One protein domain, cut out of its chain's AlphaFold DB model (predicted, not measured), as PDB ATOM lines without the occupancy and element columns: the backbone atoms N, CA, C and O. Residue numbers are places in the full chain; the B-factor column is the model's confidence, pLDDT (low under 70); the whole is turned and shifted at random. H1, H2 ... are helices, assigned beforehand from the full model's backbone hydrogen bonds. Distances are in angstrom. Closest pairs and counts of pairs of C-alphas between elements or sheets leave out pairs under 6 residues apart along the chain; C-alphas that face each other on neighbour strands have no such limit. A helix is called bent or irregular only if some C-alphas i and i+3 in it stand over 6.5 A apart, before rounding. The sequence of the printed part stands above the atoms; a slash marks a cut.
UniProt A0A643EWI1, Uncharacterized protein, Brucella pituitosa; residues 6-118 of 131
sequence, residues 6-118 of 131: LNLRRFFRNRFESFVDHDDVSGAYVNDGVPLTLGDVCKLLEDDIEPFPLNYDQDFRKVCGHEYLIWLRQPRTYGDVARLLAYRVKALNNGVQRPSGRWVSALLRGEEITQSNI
ATOM      1  N   LEU A   6      35.867 -32.302  11.943       93.19
ATOM      2  CA  LEU A   6      35.166 -31.066  12.301       93.19
ATOM      3  C   LEU A   6      33.954 -31.360  13.193       93.19
ATOM      4  O   LEU A   6      33.770 -30.724  14.234       93.19
ATOM      5  N   ASN A   7      33.165 -32.365  12.817       94.50
ATOM      6  CA  ASN A   7      32.034 -32.846  13.590       94.50
ATOM      7  C   ASN A   7      32.485 -33.433  14.927       94.50
ATOM      8  O   ASN A   7      31.898 -33.083  15.946       94.50
ATOM      9  N   LEU A   8      33.564 -34.222  14.963       95.50
ATOM     10  CA  LEU A   8      34.116 -34.735  16.224       95.50
ATOM     11  C   LEU A   8      34.512 -33.612  17.188       95.50
ATOM     12  O   LEU A   8      34.146 -33.659  18.358       95.50
ATOM     13  N   ARG A   9      35.187 -32.562  16.702       96.69
ATOM     14  CA  ARG A   9      35.549 -31.391  17.521       96.69
ATOM     15  C   ARG A   9      34.317 -30.645  18.031       96.69
ATOM     16  O   ARG A   9      34.313 -30.187  19.169       96.69
ATOM     17  N   ARG A  10      33.260 -30.524  17.218       95.75
ATOM     18  CA  ARG A  10      31.977 -29.947  17.661       95.75
ATOM     19  C   ARG A  10      31.334 -30.802  18.751       95.75
ATOM     20  O   ARG A  10      30.968 -30.271  19.791       95.75
ATOM     21  N   PHE A  11      31.242 -32.111  18.528       95.00
ATOM     22  CA  PHE A  11      30.672 -33.051  19.491       95.00
ATOM     23  C   PHE A  11      31.422 -33.004  20.816       95.00
ATOM     24  O   PHE A  11      30.792 -32.974  21.868       95.00
ATOM     25  N   PHE A  12      32.751 -32.929  20.753       95.56
ATOM     26  CA  PHE A  12      33.613 -32.808  21.918       95.56
ATOM     27  C   PHE A  12      33.255 -31.588  22.756       95.56
ATOM     28  O   PHE A  12      33.020 -31.736  23.949       95.56
ATOM     29  N   ARG A  13      33.163 -30.402  22.141       95.25
ATOM     30  CA  ARG A  13      32.835 -29.163  22.860       95.25
ATOM     31  C   ARG A  13      31.462 -29.240  23.525       95.25
ATOM     32  O   ARG A  13      31.365 -28.942  24.706       95.25
ATOM     33  N   ASN A  14      30.457 -29.769  22.824       93.94
ATOM     34  CA  ASN A  14      29.118 -29.974  23.389       93.94
ATOM     35  C   ASN A  14      29.145 -30.858  24.654       93.94
ATOM     36  O   ASN A  14      28.472 -30.557  25.637       93.94
ATOM     37  N   ARG A  15      29.931 -31.947  24.647       94.50
ATOM     38  CA  ARG A  15      30.036 -32.854  25.809       94.50
ATOM     39  C   ARG A  15      30.893 -32.256  26.906       94.50
ATOM     40  O   ARG A  15      30.588 -32.446  28.074       94.50
ATOM     41  N   PHE A  16      31.957 -31.555  26.535       94.62
ATOM     42  CA  PHE A  16      32.839 -30.887  27.477       94.62
ATOM     43  C   PHE A  16      32.082 -29.842  28.295       94.62
ATOM     44  O   PHE A  16      32.164 -29.872  29.515       94.62
ATOM     45  N   GLU A  17      31.303 -28.978  27.641       92.69
ATOM     46  CA  GLU A  17      30.479 -27.965  28.312       92.69
ATOM     47  C   GLU A  17      29.483 -28.620  29.280       92.69
ATOM     48  O   GLU A  17      29.427 -28.272  30.459       92.69
ATOM     49  N   SER A  18      28.771 -29.659  28.829       92.38
ATOM     50  CA  SER A  18      27.844 -30.406  29.686       92.38
ATOM     51  C   SER A  18      28.536 -31.065  30.881       92.38
ATOM     52  O   SER A  18      28.040 -30.946  32.002       92.38
ATOM     53  N   PHE A  19      29.700 -31.678  30.672       92.94
ATOM     54  CA  PHE A  19      30.509 -32.272  31.731       92.94
ATOM     55  C   PHE A  19      30.983 -31.230  32.748       92.94
ATOM     56  O   PHE A  19      30.902 -31.455  33.949       92.94
ATOM     57  N   VAL A  20      31.457 -30.076  32.287       91.62
ATOM     58  CA  VAL A  20      31.990 -29.014  33.146       91.62
ATOM     59  C   VAL A  20      30.908 -28.329  33.986       91.62
ATOM     60  O   VAL A  20      31.194 -27.856  35.092       91.62
ATOM     61  N   ASP A  21      29.688 -28.237  33.463       90.38
ATOM     62  CA  ASP A  21      28.586 -27.549  34.136       90.38
ATOM     63  C   ASP A  21      27.713 -28.478  34.982       90.38
ATOM     64  O   ASP A  21      27.140 -28.028  35.974       90.38
ATOM     65  N   HIS A  22      27.638 -29.765  34.635       88.38
ATOM     66  CA  HIS A  22      26.697 -30.709  35.248       88.38
ATOM     67  C   HIS A  22      27.350 -31.992  35.784       88.38
ATOM     68  O   HIS A  22      26.630 -32.864  36.266       88.38
ATOM     69  N   ASP A  23      28.676 -32.146  35.674       83.69
ATOM     70  CA  ASP A  23      29.398 -33.401  35.948       83.69
ATOM     71  C   ASP A  23      28.836 -34.611  35.153       83.69
ATOM     72  O   ASP A  23      29.039 -35.771  35.524       83.69
ATOM     73  N   ASP A  24      28.149 -34.364  34.028       84.12
ATOM     74  CA  ASP A  24      27.591 -35.414  33.169       84.12
ATOM     75  C   ASP A  24      28.692 -36.061  32.318       84.12
ATOM     76  O   ASP A  24      29.104 -35.564  31.269       84.12
ATOM     77  N   VAL A  25      29.179 -37.204  32.796       79.75
ATOM     78  CA  VAL A  25      30.205 -38.016  32.129       79.75
ATOM     79  C   VAL A  25      29.676 -38.691  30.859       79.75
ATOM     80  O   VAL A  25      30.455 -38.968  29.941       79.75
ATOM     81  N   SER A  26      28.371 -38.970  30.795       81.75
ATOM     82  CA  SER A  26      27.766 -39.556  29.606       81.75
ATOM     83  C   SER A  26      27.736 -38.502  28.513       81.75
ATOM     84  O   SER A  26      28.398 -38.668  27.490       81.75
ATOM     85  N   GLY A  27      26.997 -37.408  28.716       76.88
ATOM     86  CA  GLY A  27      26.834 -36.348  27.721       76.88
ATOM     87  C   GLY A  27      26.307 -36.848  26.363       76.88
ATOM     88  O   GLY A  27      26.404 -36.153  25.346       76.88
ATOM     89  N   ALA A  28      25.785 -38.077  26.298       82.88
ATOM     90  CA  ALA A  28      25.246 -38.640  25.072       82.88
ATOM     91  C   ALA A  28      24.049 -37.797  24.607       82.88
ATOM     92  O   ALA A  28      23.246 -37.340  25.415       82.88
ATOM     93  N   TYR A  29      23.934 -37.593  23.293       87.00
ATOM     94  CA  TYR A  29      22.901 -36.778  22.637       87.00
ATOM     95  C   TYR A  29      22.904 -35.270  22.934       87.00
ATOM     96  O   TYR A  29      22.127 -34.547  22.307       87.00
ATOM     97  N   VAL A  30      23.782 -34.770  23.809       84.12
ATOM     98  CA  VAL A  30      23.826 -33.347  24.172       84.12
ATOM     99  C   VAL A  30      24.065 -32.469  22.939       84.12
ATOM    100  O   VAL A  30      25.112 -32.536  22.297       84.12
ATOM    101  N   ASN A  31      23.075 -31.623  22.635       82.75
ATOM    102  CA  ASN A  31      23.106 -30.543  21.638       82.75
ATOM    103  C   ASN A  31      23.370 -30.943  20.170       82.75
ATOM    104  O   ASN A  31      23.571 -30.068  19.329       82.75
ATOM    105  N   ASP A  32      23.343 -32.234  19.821       87.06
ATOM    106  CA  ASP A  32      23.492 -32.684  18.421       87.06
ATOM    107  C   ASP A  32      22.884 -34.056  18.085       87.06
ATOM    108  O   ASP A  32      23.003 -34.507  16.944       87.06
ATOM    109  N   GLY A  33      22.223 -34.726  19.036       87.81
ATOM    110  CA  GLY A  33      21.514 -35.984  18.775       87.81
ATOM    111  C   GLY A  33      22.415 -37.192  18.492       87.81
ATOM    112  O   GLY A  33      21.915 -38.228  18.054       87.81
ATOM    113  N   VAL A  34      23.727 -37.095  18.740       90.25
ATOM    114  CA  VAL A  34      24.669 -38.198  18.508       90.25
ATOM    115  C   VAL A  34      24.852 -39.052  19.775       90.25
ATOM    116  O   VAL A  34      25.141 -38.504  20.843       90.25
ATOM    117  N   PRO A  35      24.773 -40.395  19.678       92.19
ATOM    118  CA  PRO A  35      24.886 -41.311  20.818       92.19
ATOM    119  C   PRO A  35      26.339 -41.554  21.268       92.19
ATOM    120  O   PRO A  35      26.672 -42.656  21.690       92.19
ATOM    121  N   LEU A  36      27.227 -40.569  21.122       92.62
ATOM    122  CA  LEU A  36      28.612 -40.669  21.584       92.62
ATOM    123  C   LEU A  36      28.749 -40.018  22.956       92.62
ATOM    124  O   LEU A  36      28.290 -38.889  23.154       92.62
ATOM    125  N   THR A  37      29.412 -40.724  23.869       93.94
ATOM    126  CA  THR A  37      29.754 -40.182  25.184       93.94
ATOM    127  C   THR A  37      30.972 -39.264  25.120       93.94
ATOM    128  O   THR A  37      31.720 -39.278  24.137       93.94
ATOM    129  N   LEU A  38      31.239 -38.501  26.187       94.50
ATOM    130  CA  LEU A  38      32.485 -37.729  26.285       94.50
ATOM    131  C   LEU A  38      33.720 -38.631  26.123       94.50
ATOM    132  O   LEU A  38      34.652 -38.277  25.401       94.50
ATOM    133  N   GLY A  39      33.711 -39.811  26.749       94.44
ATOM    134  CA  GLY A  39      34.796 -40.787  26.638       94.44
ATOM    135  C   GLY A  39      35.004 -41.290  25.205       94.44
ATOM    136  O   GLY A  39      36.145 -41.360  24.745       94.44
ATOM    137  N   ASP A  40      33.917 -41.566  24.476       94.69
ATOM    138  CA  ASP A  40      33.995 -41.997  23.075       94.69
ATOM    139  C   ASP A  40      34.608 -40.912  22.190       94.69
ATOM    140  O   ASP A  40      35.504 -41.186  21.388       94.69
ATOM    141  N   VAL A  41      34.161 -39.661  22.350       95.00
ATOM    142  CA  VAL A  41      34.686 -38.548  21.552       95.00
ATOM    143  C   VAL A  41      36.149 -38.260  21.902       95.00
ATOM    144  O   VAL A  41      36.937 -37.998  20.994       95.00
ATOM    145  N   CYS A  42      36.547 -38.376  23.176       95.81
ATOM    146  CA  CYS A  42      37.953 -38.265  23.574       95.81
ATOM    147  C   CYS A  42      38.815 -39.307  22.851       95.81
ATOM    148  O   CYS A  42      39.829 -38.962  22.252       95.81
ATOM    149  N   LYS A  43      38.381 -40.571  22.824       94.56
ATOM    150  CA  LYS A  43      39.109 -41.640  22.128       94.56
ATOM    151  C   LYS A  43      39.274 -41.360  20.630       94.56
ATOM    152  O   LYS A  43      40.310 -41.652  20.052       94.56
ATOM    153  N   LEU A  44      38.271 -40.761  19.988       95.50
ATOM    154  CA  LEU A  44      38.323 -40.421  18.559       95.50
ATOM    155  C   LEU A  44      39.205 -39.193  18.247       95.50
ATOM    156  O   LEU A  44      39.556 -38.956  17.083       95.50
ATOM    157  N   LEU A  45      39.551 -38.401  19.264       96.25
ATOM    158  CA  LEU A  45      40.329 -37.170  19.141       96.25
ATOM    159  C   LEU A  45      41.727 -37.246  19.761       96.25
ATOM    160  O   LEU A  45      42.437 -36.253  19.666       96.25
ATOM    161  N   GLU A  46      42.151 -38.373  20.339       94.81
ATOM    162  CA  GLU A  46      43.402 -38.475  21.119       94.81
ATOM    163  C   GLU A  46      44.674 -38.031  20.369       94.81
ATOM    164  O   GLU A  46      45.571 -37.446  20.983       94.81
ATOM    165  N   ASP A  47      44.686 -38.204  19.044       94.31
ATOM    166  CA  ASP A  47      45.774 -37.810  18.137       94.31
ATOM    167  C   ASP A  47      45.465 -36.540  17.314       94.31
ATOM    168  O   ASP A  47      46.127 -36.250  16.314       94.31
ATOM    169  N   ASP A  48      44.404 -35.794  17.638       96.38
ATOM    170  CA  ASP A  48      44.052 -34.578  16.897       96.38
ATOM    171  C   ASP A  48      44.978 -33.410  17.262       96.38
ATOM    172  O   ASP A  48      44.904 -32.857  18.357       96.38
ATOM    173  N   ILE A  49      45.826 -33.013  16.312       96.25
ATOM    174  CA  ILE A  49      46.809 -31.932  16.473       96.25
ATOM    175  C   ILE A  49      46.218 -30.520  16.355       96.25
ATOM    176  O   ILE A  49      46.947 -29.538  16.486       96.25
ATOM    177  N   GLU A  50      44.924 -30.387  16.058       97.06
ATOM    178  CA  GLU A  50      44.295 -29.076  15.926       97.06
ATOM    179  C   GLU A  50      44.357 -28.290  17.237       97.06
ATOM    180  O   GLU A  50      44.053 -28.859  18.291       97.06
ATOM    181  N   PRO A  51      44.661 -26.981  17.184       96.69
ATOM    182  CA  PRO A  51      44.587 -26.110  18.345       96.69
ATOM    183  C   PRO A  51      43.218 -26.158  19.028       96.69
ATOM    184  O   PRO A  51      42.160 -26.054  18.399       96.69
ATOM    185  N   PHE A  52      43.242 -26.277  20.347       96.06
ATOM    186  CA  PHE A  52      42.063 -26.192  21.182       96.06
ATOM    187  C   PHE A  52      41.726 -24.716  21.466       96.06
ATOM    188  O   PHE A  52      42.639 -23.931  21.742       96.06
ATOM    189  N   PRO A  53      40.448 -24.300  21.388       95.12
ATOM    190  CA  PRO A  53      40.090 -22.892  21.539       95.12
ATOM    191  C   PRO A  53      40.372 -22.351  22.951       95.12
ATOM    192  O   PRO A  53      39.947 -22.932  23.948       95.12
ATOM    193  N   LEU A  54      41.039 -21.195  23.030       93.19
ATOM    194  CA  LEU A  54      41.457 -20.570  24.297       93.19
ATOM    195  C   LEU A  54      40.287 -20.081  25.165       93.19
ATOM    196  O   LEU A  54      40.438 -19.908  26.370       93.19
ATOM    197  N   ASN A  55      39.100 -19.865  24.587       93.56
ATOM    198  CA  ASN A  55      37.927 -19.414  25.343       93.56
ATOM    199  C   ASN A  55      37.443 -20.440  26.385       93.56
ATOM    200  O   ASN A  55      36.676 -20.071  27.267       93.56
ATOM    201  N   TYR A  56      37.911 -21.688  26.310       93.19
ATOM    202  CA  TYR A  56      37.630 -22.736  27.291       93.19
ATOM    203  C   TYR A  56      38.647 -22.795  28.438       93.19
ATOM    204  O   TYR A  56      38.466 -23.585  29.361       93.19
ATOM    205  N   ASP A  57      39.717 -21.990  28.432       91.94
ATOM    206  CA  ASP A  57      40.757 -22.068  29.471       91.94
ATOM    207  C   ASP A  57      40.179 -21.919  30.882       91.94
ATOM    208  O   ASP A  57      40.567 -22.640  31.801       91.94
ATOM    209  N   GLN A  58      39.184 -21.048  31.059       91.00
ATOM    210  CA  GLN A  58      38.535 -20.861  32.352       91.00
ATOM    211  C   GLN A  58      37.818 -22.129  32.847       91.00
ATOM    212  O   GLN A  58      37.852 -22.414  34.048       91.00
ATOM    213  N   ASP A  59      37.243 -22.927  31.949       93.62
ATOM    214  CA  ASP A  59      36.586 -24.194  32.280       93.62
ATOM    215  C   ASP A  59      37.595 -25.244  32.750       93.62
ATOM    216  O   ASP A  59      37.331 -26.011  33.683       93.62
ATOM    217  N   PHE A  60      38.819 -25.206  32.217       92.88
ATOM    218  CA  PHE A  60      39.910 -26.065  32.684       92.88
ATOM    219  C   PHE A  60      40.345 -25.773  34.115       92.88
ATOM    220  O   PHE A  60      40.992 -26.620  34.732       92.88
ATOM    221  N   ARG A  61      39.927 -24.656  34.716       91.94
ATOM    222  CA  ARG A  61      40.094 -24.454  36.158       91.94
ATOM    223  C   ARG A  61      39.307 -25.481  36.976       91.94
ATOM    224  O   ARG A  61      39.823 -25.968  37.981       91.94
ATOM    225  N   LYS A  62      38.088 -25.832  36.542       89.88
ATOM    226  CA  LYS A  62      37.234 -26.843  37.192       89.88
ATOM    227  C   LYS A  62      37.804 -28.256  37.004       89.88
ATOM    228  O   LYS A  62      37.735 -29.075  37.915       89.88
ATOM    229  N   VAL A  63      38.422 -28.514  35.850       91.44
ATOM    230  CA  VAL A  63      38.985 -29.828  35.498       91.44
ATOM    231  C   VAL A  63      40.354 -30.062  36.144       91.44
ATOM    232  O   VAL A  63      40.551 -31.074  36.813       91.44
ATOM    233  N   CYS A  64      41.296 -29.135  35.959       91.31
ATOM    234  CA  CYS A  64      42.691 -29.270  36.391       91.31
ATOM    235  C   CYS A  64      42.897 -28.981  37.885       91.31
ATOM    236  O   CYS A  64      43.924 -29.363  38.450       91.31
ATOM    237  N   GLY A  65      41.952 -28.292  38.535       89.75
ATOM    238  CA  GLY A  65      42.018 -27.983  39.961       89.75
ATOM    239  C   GLY A  65      43.302 -27.239  40.339       89.75
ATOM    240  O   GLY A  65      43.608 -26.176  39.795       89.75
ATOM    241  N   HIS A  66      44.075 -27.798  41.277       88.12
ATOM    242  CA  HIS A  66      45.318 -27.187  41.770       88.12
ATOM    243  C   HIS A  66      46.432 -27.120  40.717       88.12
ATOM    244  O   HIS A  66      47.352 -26.319  40.867       88.12
ATOM    245  N   GLU A  67      46.350 -27.900  39.635       91.50
ATOM    246  CA  GLU A  67      47.312 -27.856  38.526       91.50
ATOM    247  C   GLU A  67      46.879 -26.946  37.367       91.50
ATOM    248  O   GLU A  67      47.510 -26.946  36.311       91.50
ATOM    249  N   TYR A  68      45.852 -26.110  37.543       93.06
ATOM    250  CA  TYR A  68      45.408 -25.172  36.503       93.06
ATOM    251  C   TYR A  68      46.528 -24.244  35.989       93.06
ATOM    252  O   TYR A  68      46.612 -23.951  34.801       93.06
ATOM    253  N   LEU A  69      47.470 -23.836  36.845       92.31
ATOM    254  CA  LEU A  69      48.613 -23.029  36.399       92.31
ATOM    255  C   LEU A  69      49.571 -23.784  35.468       92.31
ATOM    256  O   LEU A  69      50.337 -23.151  34.748       92.31
ATOM    257  N   ILE A  70      49.567 -25.119  35.487       91.69
ATOM    258  CA  ILE A  70      50.338 -25.938  34.546       91.69
ATOM    259  C   ILE A  70      49.654 -25.953  33.181       91.69
ATOM    260  O   ILE A  70      50.336 -25.830  32.162       91.69
ATOM    261  N   TRP A  71      48.320 -26.049  33.170       90.81
ATOM    262  CA  TRP A  71      47.508 -25.988  31.956       90.81
ATOM    263  C   TRP A  71      47.850 -24.747  31.122       90.81
ATOM    264  O   TRP A  71      48.269 -24.895  29.973       90.81
ATOM    265  N   LEU A  72      47.822 -23.565  31.752       91.94
ATOM    266  CA  LEU A  72      48.027 -22.253  31.121       91.94
ATOM    267  C   LEU A  72      49.419 -22.007  30.516       91.94
ATOM    268  O   LEU A  72      49.629 -20.995  29.854       91.94
ATOM    269  N   ARG A  73      50.403 -22.881  30.752       91.62
ATOM    270  CA  ARG A  73      51.787 -22.630  30.311       91.62
ATOM    271  C   ARG A  73      51.978 -22.704  28.802       91.62
ATOM    272  O   ARG A  73      52.954 -22.154  28.304       91.62
ATOM    273  N   GLN A  74      51.134 -23.458  28.103       90.31
ATOM    274  CA  GLN A  74      51.292 -23.725  26.677       90.31
ATOM    275  C   GLN A  74      49.923 -23.899  26.013       90.31
ATOM    276  O   GLN A  74      49.018 -24.439  26.658       90.31
ATOM    277  N   PRO A  75      49.791 -23.517  24.728       92.31
ATOM    278  CA  PRO A  75      48.630 -23.870  23.920       92.31
ATOM    279  C   PRO A  75      48.406 -25.383  23.901       92.31
ATOM    280  O   PRO A  75      49.357 -26.164  23.994       92.31
ATOM    281  N   ARG A  76      47.145 -25.792  23.770       94.25
ATOM    282  CA  ARG A  76      46.742 -27.201  23.772       94.25
ATOM    283  C   ARG A  76      46.130 -27.585  22.450       94.25
ATOM    284  O   ARG A  76      45.537 -26.749  21.777       94.25
ATOM    285  N   THR A  77      46.270 -28.852  22.102       96.38
ATOM    286  CA  THR A  77      45.571 -29.465  20.975       96.38
ATOM    287  C   THR A  77      44.336 -30.215  21.459       96.38
ATOM    288  O   THR A  77      44.255 -30.580  22.634       96.38
ATOM    289  N   TYR A  78      43.385 -30.497  20.565       97.12
ATOM    290  CA  TYR A  78      42.256 -31.376  20.889       97.12
ATOM    291  C   TYR A  78      42.722 -32.735  21.430       97.12
ATOM    292  O   TYR A  78      42.095 -33.248  22.352       97.12
ATOM    293  N   GLY A  79      43.834 -33.279  20.931       95.56
ATOM    294  CA  GLY A  79      44.428 -34.519  21.427       95.56
ATOM    295  C   GLY A  79      44.939 -34.427  22.861       95.56
ATOM    296  O   GLY A  79      44.676 -35.323  23.665       95.56
ATOM    297  N   ASP A  80      45.608 -33.329  23.227       94.62
ATOM    298  CA  ASP A  80      46.021 -33.095  24.619       94.62
ATOM    299  C   ASP A  80      44.810 -33.056  25.552       94.62
ATOM    300  O   ASP A  80      44.799 -33.694  26.608       94.62
ATOM    301  N   VAL A  81      43.769 -32.326  25.141       95.50
ATOM    302  CA  VAL A  81      42.550 -32.167  25.935       95.50
ATOM    303  C   VAL A  81      41.795 -33.488  26.055       95.50
ATOM    304  O   VAL A  81      41.347 -33.855  27.142       95.50
ATOM    305  N   ALA A  82      41.686 -34.230  24.956       95.88
ATOM    306  CA  ALA A  82      41.025 -35.522  24.904       95.88
ATOM    307  C   ALA A  82      41.694 -36.542  25.833       95.88
ATOM    308  O   ALA A  82      41.002 -37.205  26.604       95.88
ATOM    309  N   ARG A  83      43.030 -36.626  25.836       94.06
ATOM    310  CA  ARG A  83      43.771 -37.499  26.762       94.06
ATOM    311  C   ARG A  83      43.547 -37.099  28.221       94.06
ATOM    312  O   ARG A  83      43.317 -37.963  29.071       94.06
ATOM    313  N   LEU A  84      43.556 -35.796  28.506       93.88
ATOM    314  CA  LEU A  84      43.314 -35.269  29.848       93.88
ATOM    315  C   LEU A  84      41.905 -35.609  30.353       93.88
ATOM    316  O   LEU A  84      41.750 -36.115  31.469       93.88
ATOM    317  N   LEU A  85      40.879 -35.380  29.533       93.75
ATOM    318  CA  LEU A  85      39.495 -35.682  29.890       93.75
ATOM    319  C   LEU A  85      39.213 -37.182  29.940       93.75
ATOM    320  O   LEU A  85      38.518 -37.619  30.850       93.75
ATOM    321  N   ALA A  86      39.789 -37.987  29.046       93.00
ATOM    322  CA  ALA A  86      39.669 -39.442  29.110       93.00
ATOM    323  C   ALA A  86      40.197 -39.984  30.447       93.00
ATOM    324  O   ALA A  86      39.538 -40.803  31.092       93.00
ATOM    325  N   TYR A  87      41.348 -39.479  30.907       91.00
ATOM    326  CA  TYR A  87      41.867 -39.811  32.232       91.00
ATOM    327  C   TYR A  87      40.911 -39.359  33.345       91.00
ATOM    328  O   TYR A  87      40.602 -40.139  34.249       91.00
ATOM    329  N   ARG A  88      40.398 -38.125  33.268       90.00
ATOM    330  CA  ARG A  88      39.466 -37.567  34.257       90.00
ATOM    331  C   ARG A  88      38.168 -38.373  34.363       90.00
ATOM    332  O   ARG A  88      37.759 -38.709  35.472       90.00
ATOM    333  N   VAL A  89      37.558 -38.704  33.230       90.44
ATOM    334  CA  VAL A  89      36.349 -39.530  33.118       90.44
ATOM    335  C   VAL A  89      36.597 -40.925  33.687       90.44
ATOM    336  O   VAL A  89      35.816 -41.410  34.500       90.44
ATOM    337  N   LYS A  90      37.725 -41.555  33.336       89.25
ATOM    338  CA  LYS A  90      38.101 -42.864  33.886       89.25
ATOM    339  C   LYS A  90      38.273 -42.817  35.406       89.25
ATOM    340  O   LYS A  90      37.833 -43.732  36.094       89.25
ATOM    341  N   ALA A  91      38.894 -41.763  35.935       87.00
ATOM    342  CA  ALA A  91      39.040 -41.566  37.373       87.00
ATOM    343  C   ALA A  91      37.669 -41.438  38.063       87.00
ATOM    344  O   ALA A  91      37.428 -42.124  39.054       87.00
ATOM    345  N   LEU A  92      36.750 -40.642  37.502       88.25
ATOM    346  CA  LEU A  92      35.385 -40.490  38.022       88.25
ATOM    347  C   LEU A  92      34.604 -41.808  38.015       88.25
ATOM    348  O   LEU A  92      34.016 -42.163  39.032       88.25
ATOM    349  N   ASN A  93      34.671 -42.571  36.920       87.06
ATOM    350  CA  ASN A  93      34.030 -43.886  36.817       87.06
ATOM    351  C   ASN A  93      34.566 -44.896  37.848       87.06
ATOM    352  O   ASN A  93      33.855 -45.819  38.230       87.06
ATOM    353  N   ASN A  94      35.797 -44.700  38.331       86.56
ATOM    354  CA  ASN A  94      36.407 -45.494  39.399       86.56
ATOM    355  C   ASN A  94      36.170 -44.906  40.807       86.56
ATOM    356  O   ASN A  94      36.822 -45.324  41.761       86.56
ATOM    357  N   GLY A  95      35.282 -43.917  40.956       84.94
ATOM    358  CA  GLY A  95      34.952 -43.290  42.242       84.94
ATOM    359  C   GLY A  95      35.929 -42.200  42.703       84.94
ATOM    360  O   GLY A  95      35.827 -41.709  43.828       84.94
ATOM    361  N   VAL A  96      36.870 -41.779  41.855       85.31
ATOM    362  CA  VAL A  96      37.870 -40.761  42.200       85.31
ATOM    363  C   VAL A  96      37.367 -39.383  41.813       85.31
ATOM    364  O   VAL A  96      37.522 -38.917  40.680       85.31
ATOM    365  N   GLN A  97      36.796 -38.688  42.794       78.75
ATOM    366  CA  GLN A  97      36.238 -37.357  42.576       78.75
ATOM    367  C   GLN A  97      37.280 -36.325  42.166       78.75
ATOM    368  O   GLN A  97      36.943 -35.429  41.402       78.75
ATOM    369  N   ARG A  98      38.533 -36.422  42.626       77.88
ATOM    370  CA  ARG A  98      39.616 -35.495  42.254       77.88
ATOM    371  C   ARG A  98      40.954 -36.239  42.216       77.88
ATOM    372  O   ARG A  98      41.397 -36.689  43.271       77.88
ATOM    373  N   PRO A  99      41.608 -36.371  41.047       78.38
ATOM    374  CA  PRO A  99      42.945 -36.937  40.982       78.38
ATOM    375  C   PRO A  99      43.919 -36.057  41.771       78.38
ATOM    376  O   PRO A  99      43.933 -34.832  41.624       78.38
ATOM    377  N   SER A 100      44.718 -36.678  42.632       78.12
ATOM    378  CA  SER A 100      45.741 -35.991  43.423       78.12
ATOM    379  C   SER A 100      47.097 -35.987  42.710       78.12
ATOM    380  O   SER A 100      47.300 -36.686  41.718       78.12
ATOM    381  N   GLY A 101      48.059 -35.231  43.244       84.06
ATOM    382  CA  GLY A 101      49.439 -35.241  42.754       84.06
ATOM    383  C   GLY A 101      49.656 -34.342  41.536       84.06
ATOM    384  O   GLY A 101      49.111 -33.241  41.480       84.06
ATOM    385  N   ARG A 102      50.511 -34.793  40.609       86.12
ATOM    386  CA  ARG A 102      50.937 -34.055  39.404       86.12
ATOM    387  C   ARG A 102      50.359 -34.654  38.114       86.12
ATOM    388  O   ARG A 102      51.077 -34.840  37.135       86.12
ATOM    389  N   TRP A 103      49.092 -35.052  38.142       87.44
ATOM    390  CA  TRP A 103      48.449 -35.801  37.063       87.44
ATOM    391  C   TRP A 103      48.308 -34.984  35.769       87.44
ATOM    392  O   TRP A 103      48.554 -35.524  34.694       87.44
ATOM    393  N   VAL A 104      47.989 -33.685  35.853       90.19
ATOM    394  CA  VAL A 104      47.917 -32.810  34.669       90.19
ATOM    395  C   VAL A 104      49.306 -32.669  34.065       90.19
ATOM    396  O   VAL A 104      49.486 -32.853  32.864       90.19
ATOM    397  N   SER A 105      50.307 -32.395  34.905       89.19
ATOM    398  CA  SER A 105      51.699 -32.299  34.462       89.19
ATOM    399  C   SER A 105      52.184 -33.587  33.792       89.19
ATOM    400  O   SER A 105      52.811 -33.508  32.739       89.19
ATOM    401  N   ALA A 106      51.887 -34.746  34.386       88.00
ATOM    402  CA  ALA A 106      52.293 -36.051  33.877       88.00
ATOM    403  C   ALA A 106      51.652 -36.350  32.511       88.00
ATOM    404  O   ALA A 106      52.364 -36.650  31.556       88.00
ATOM    405  N   LEU A 107      50.332 -36.160  32.368       88.94
ATOM    406  CA  LEU A 107      49.632 -36.365  31.088       88.94
ATOM    407  C   LEU A 107      50.167 -35.477  29.976       88.94
ATOM    408  O   LEU A 107      50.388 -35.945  28.860       88.94
ATOM    409  N   LEU A 108      50.385 -34.199  30.279       87.38
ATOM    410  CA  LEU A 108      50.880 -33.240  29.298       87.38
ATOM    411  C   LEU A 108      52.334 -33.516  28.888       87.38
ATOM    412  O   LEU A 108      52.753 -33.073  27.824       87.38
ATOM    413  N   ARG A 109      53.104 -34.245  29.705       86.44
ATOM    414  CA  ARG A 109      54.469 -34.695  29.383       86.44
ATOM    415  C   ARG A 109      54.519 -36.095  28.766       86.44
ATOM    416  O   ARG A 109      55.600 -36.534  28.391       86.44
ATOM    417  N   GLY A 110      53.381 -36.785  28.657       80.06
ATOM    418  CA  GLY A 110      53.334 -38.181  28.217       80.06
ATOM    419  C   GLY A 110      53.950 -39.157  29.226       80.06
ATOM    420  O   GLY A 110      54.397 -40.232  28.842       80.06
ATOM    421  N   GLU A 111      54.006 -38.778  30.501       82.94
ATOM    422  CA  GLU A 111      54.502 -39.629  31.579       82.94
ATOM    423  C   GLU A 111      53.427 -40.642  31.997       82.94
ATOM    424  O   GLU A 111      52.226 -40.348  31.991       82.94
ATOM    425  N   GLU A 112      53.852 -41.840  32.403       72.12
ATOM    426  CA  GLU A 112      52.944 -42.822  32.993       72.12
ATOM    427  C   GLU A 112      52.363 -42.286  34.306       72.12
ATOM    428  O   GLU A 112      53.086 -41.986  35.260       72.12
ATOM    429  N   ILE A 113      51.031 -42.213  34.388       71.94
ATOM    430  CA  ILE A 113      50.366 -41.943  35.659       71.94
ATOM    431  C   ILE A 113      50.209 -43.254  36.425       71.94
ATOM    432  O   ILE A 113      49.365 -44.091  36.102       71.94
ATOM    433  N   THR A 114      50.989 -43.408  37.492       60.88
ATOM    434  CA  THR A 114      50.867 -44.540  38.414       60.88
ATOM    435  C   THR A 114      49.511 -44.539  39.132       60.88
ATOM    436  O   THR A 114      49.027 -43.500  39.593       60.88
ATOM    437  N   GLN A 115      48.918 -45.729  39.293       54.16
ATOM    438  CA  GLN A 115      47.617 -45.965  39.951       54.16
ATOM    439  C   GLN A 115      47.525 -45.417  41.390       54.16
ATOM    440  O   GLN A 115      46.428 -45.182  41.895       54.16
ATOM    441  N   SER A 116      48.655 -45.140  42.043       51.53
ATOM    442  CA  SER A 116      48.718 -44.459  43.343       51.53
ATOM    443  C   SER A 116      48.052 -43.075  43.350       51.53
ATOM    444  O   SER A 116      47.537 -42.660  44.384       51.53
ATOM    445  N   ASN A 117      47.975 -42.389  42.201       51.44
ATOM    446  CA  ASN A 117      47.274 -41.103  42.062       51.44
ATOM    447  C   ASN A 117      45.744 -41.243  41.933       51.44
ATOM    448  O   ASN A 117      45.026 -40.245  42.009       51.44
ATOM    449  N   ILE A 118      45.252 -42.470  41.732       52.56
ATOM    450  CA  ILE A 118      43.830 -42.827  41.631       52.56
ATOM    451  C   ILE A 118      43.318 -43.293  43.013       52.56
ATOM    452  O   ILE A 118      42.174 -43.046  43.369       52.56
TER     453      ILE A 118
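What this domain is: This is residues 6 to 118 of the 131 residues of an uncharacterized protein of Brucella pituitosa (UniProt A0A643EWI1). Four helices stand side by side in a bowed row, H1, H2, H4 and H5, each running opposite ways to its neighbour, and the irregular helix H3 lies on the hollow side of the bow, packed on H5. H4 is in the middle, with H2 on one side and H5 on the other, and long loops join H1 to H2 and H2 to H3. The printed part has 113 residues with five named helices, H1 to H5 in order along the chain, and no named strand; its class is all helix. It is compact, with a radius of gyration of the C-alphas of 13.1 A, and rounded, with spans of 37 by 30 by 23 A.

Where its parts are: H1, the longest helix by residues, holds residues 6 to 22; it begins at C-alpha 6, (35.166, -31.066, 12.301), and is 24.5 A long from first to last C-alpha. H2 holds residues 38 to 45 and is 10.6 A long. H3 holds residues 60 to 71 and is 7.6 A long; it is irregular, with C-alphas 63 and 66 standing 9.3 A apart. H4 holds residues 78 to 93, is 21.9 A long and begins at (42.256, -31.376, 20.889). H5 holds residues 103 to 109, is 9.8 A long and ends at C-alpha 109, (54.469, -34.695, 29.383).

How they stand to each other: H1 and H2 form a helical hairpin: they touch, the closest C-alphas being those of Arg 15 and Leu 38, 5.5 A apart, at a shallow tilt of 31 degrees, opposite ways. H2 touches H4, with the closest C-alphas, those of Cys 42 and Ala 82, 4.3 A apart, at a shallow tilt of 30 degrees, opposite ways. H4 and H5 form a second helical hairpin at a shallow tilt of 29 degrees; H4 touches H5 with residues 80 to 84 alone, and the closest C-alphas, those of Leu 84 and Leu 107, are 6.5 A apart. H3 touches H5 at a steep tilt of 54 degrees, the same way, with the closest C-alphas, those of Glu 67 and Val 104, 6.3 A apart. H3 is close to H1 but not clearly touching, the closest C-alphas being those of Val 20 and Lys 62, 7.0 A apart. H5 is apart from H1 and from H2. Every O i to N i+4 pair is within hydrogen-bond range in H1, H2, H4 and H5; in H3, 3 of 8 are, beside 5 of 9 O i to N i+3 pairs.

The domain as a whole: The two C-alphas farthest apart are those of Gly 33 and Ser 116, 37.6 A. The printed part has no cut. The links from H1 to H2, 15 residues, and from H2 to H3, 14 residues, are long. Mean pLDDT of the printed part is 88.7, and residues 114 to 118 are under 70.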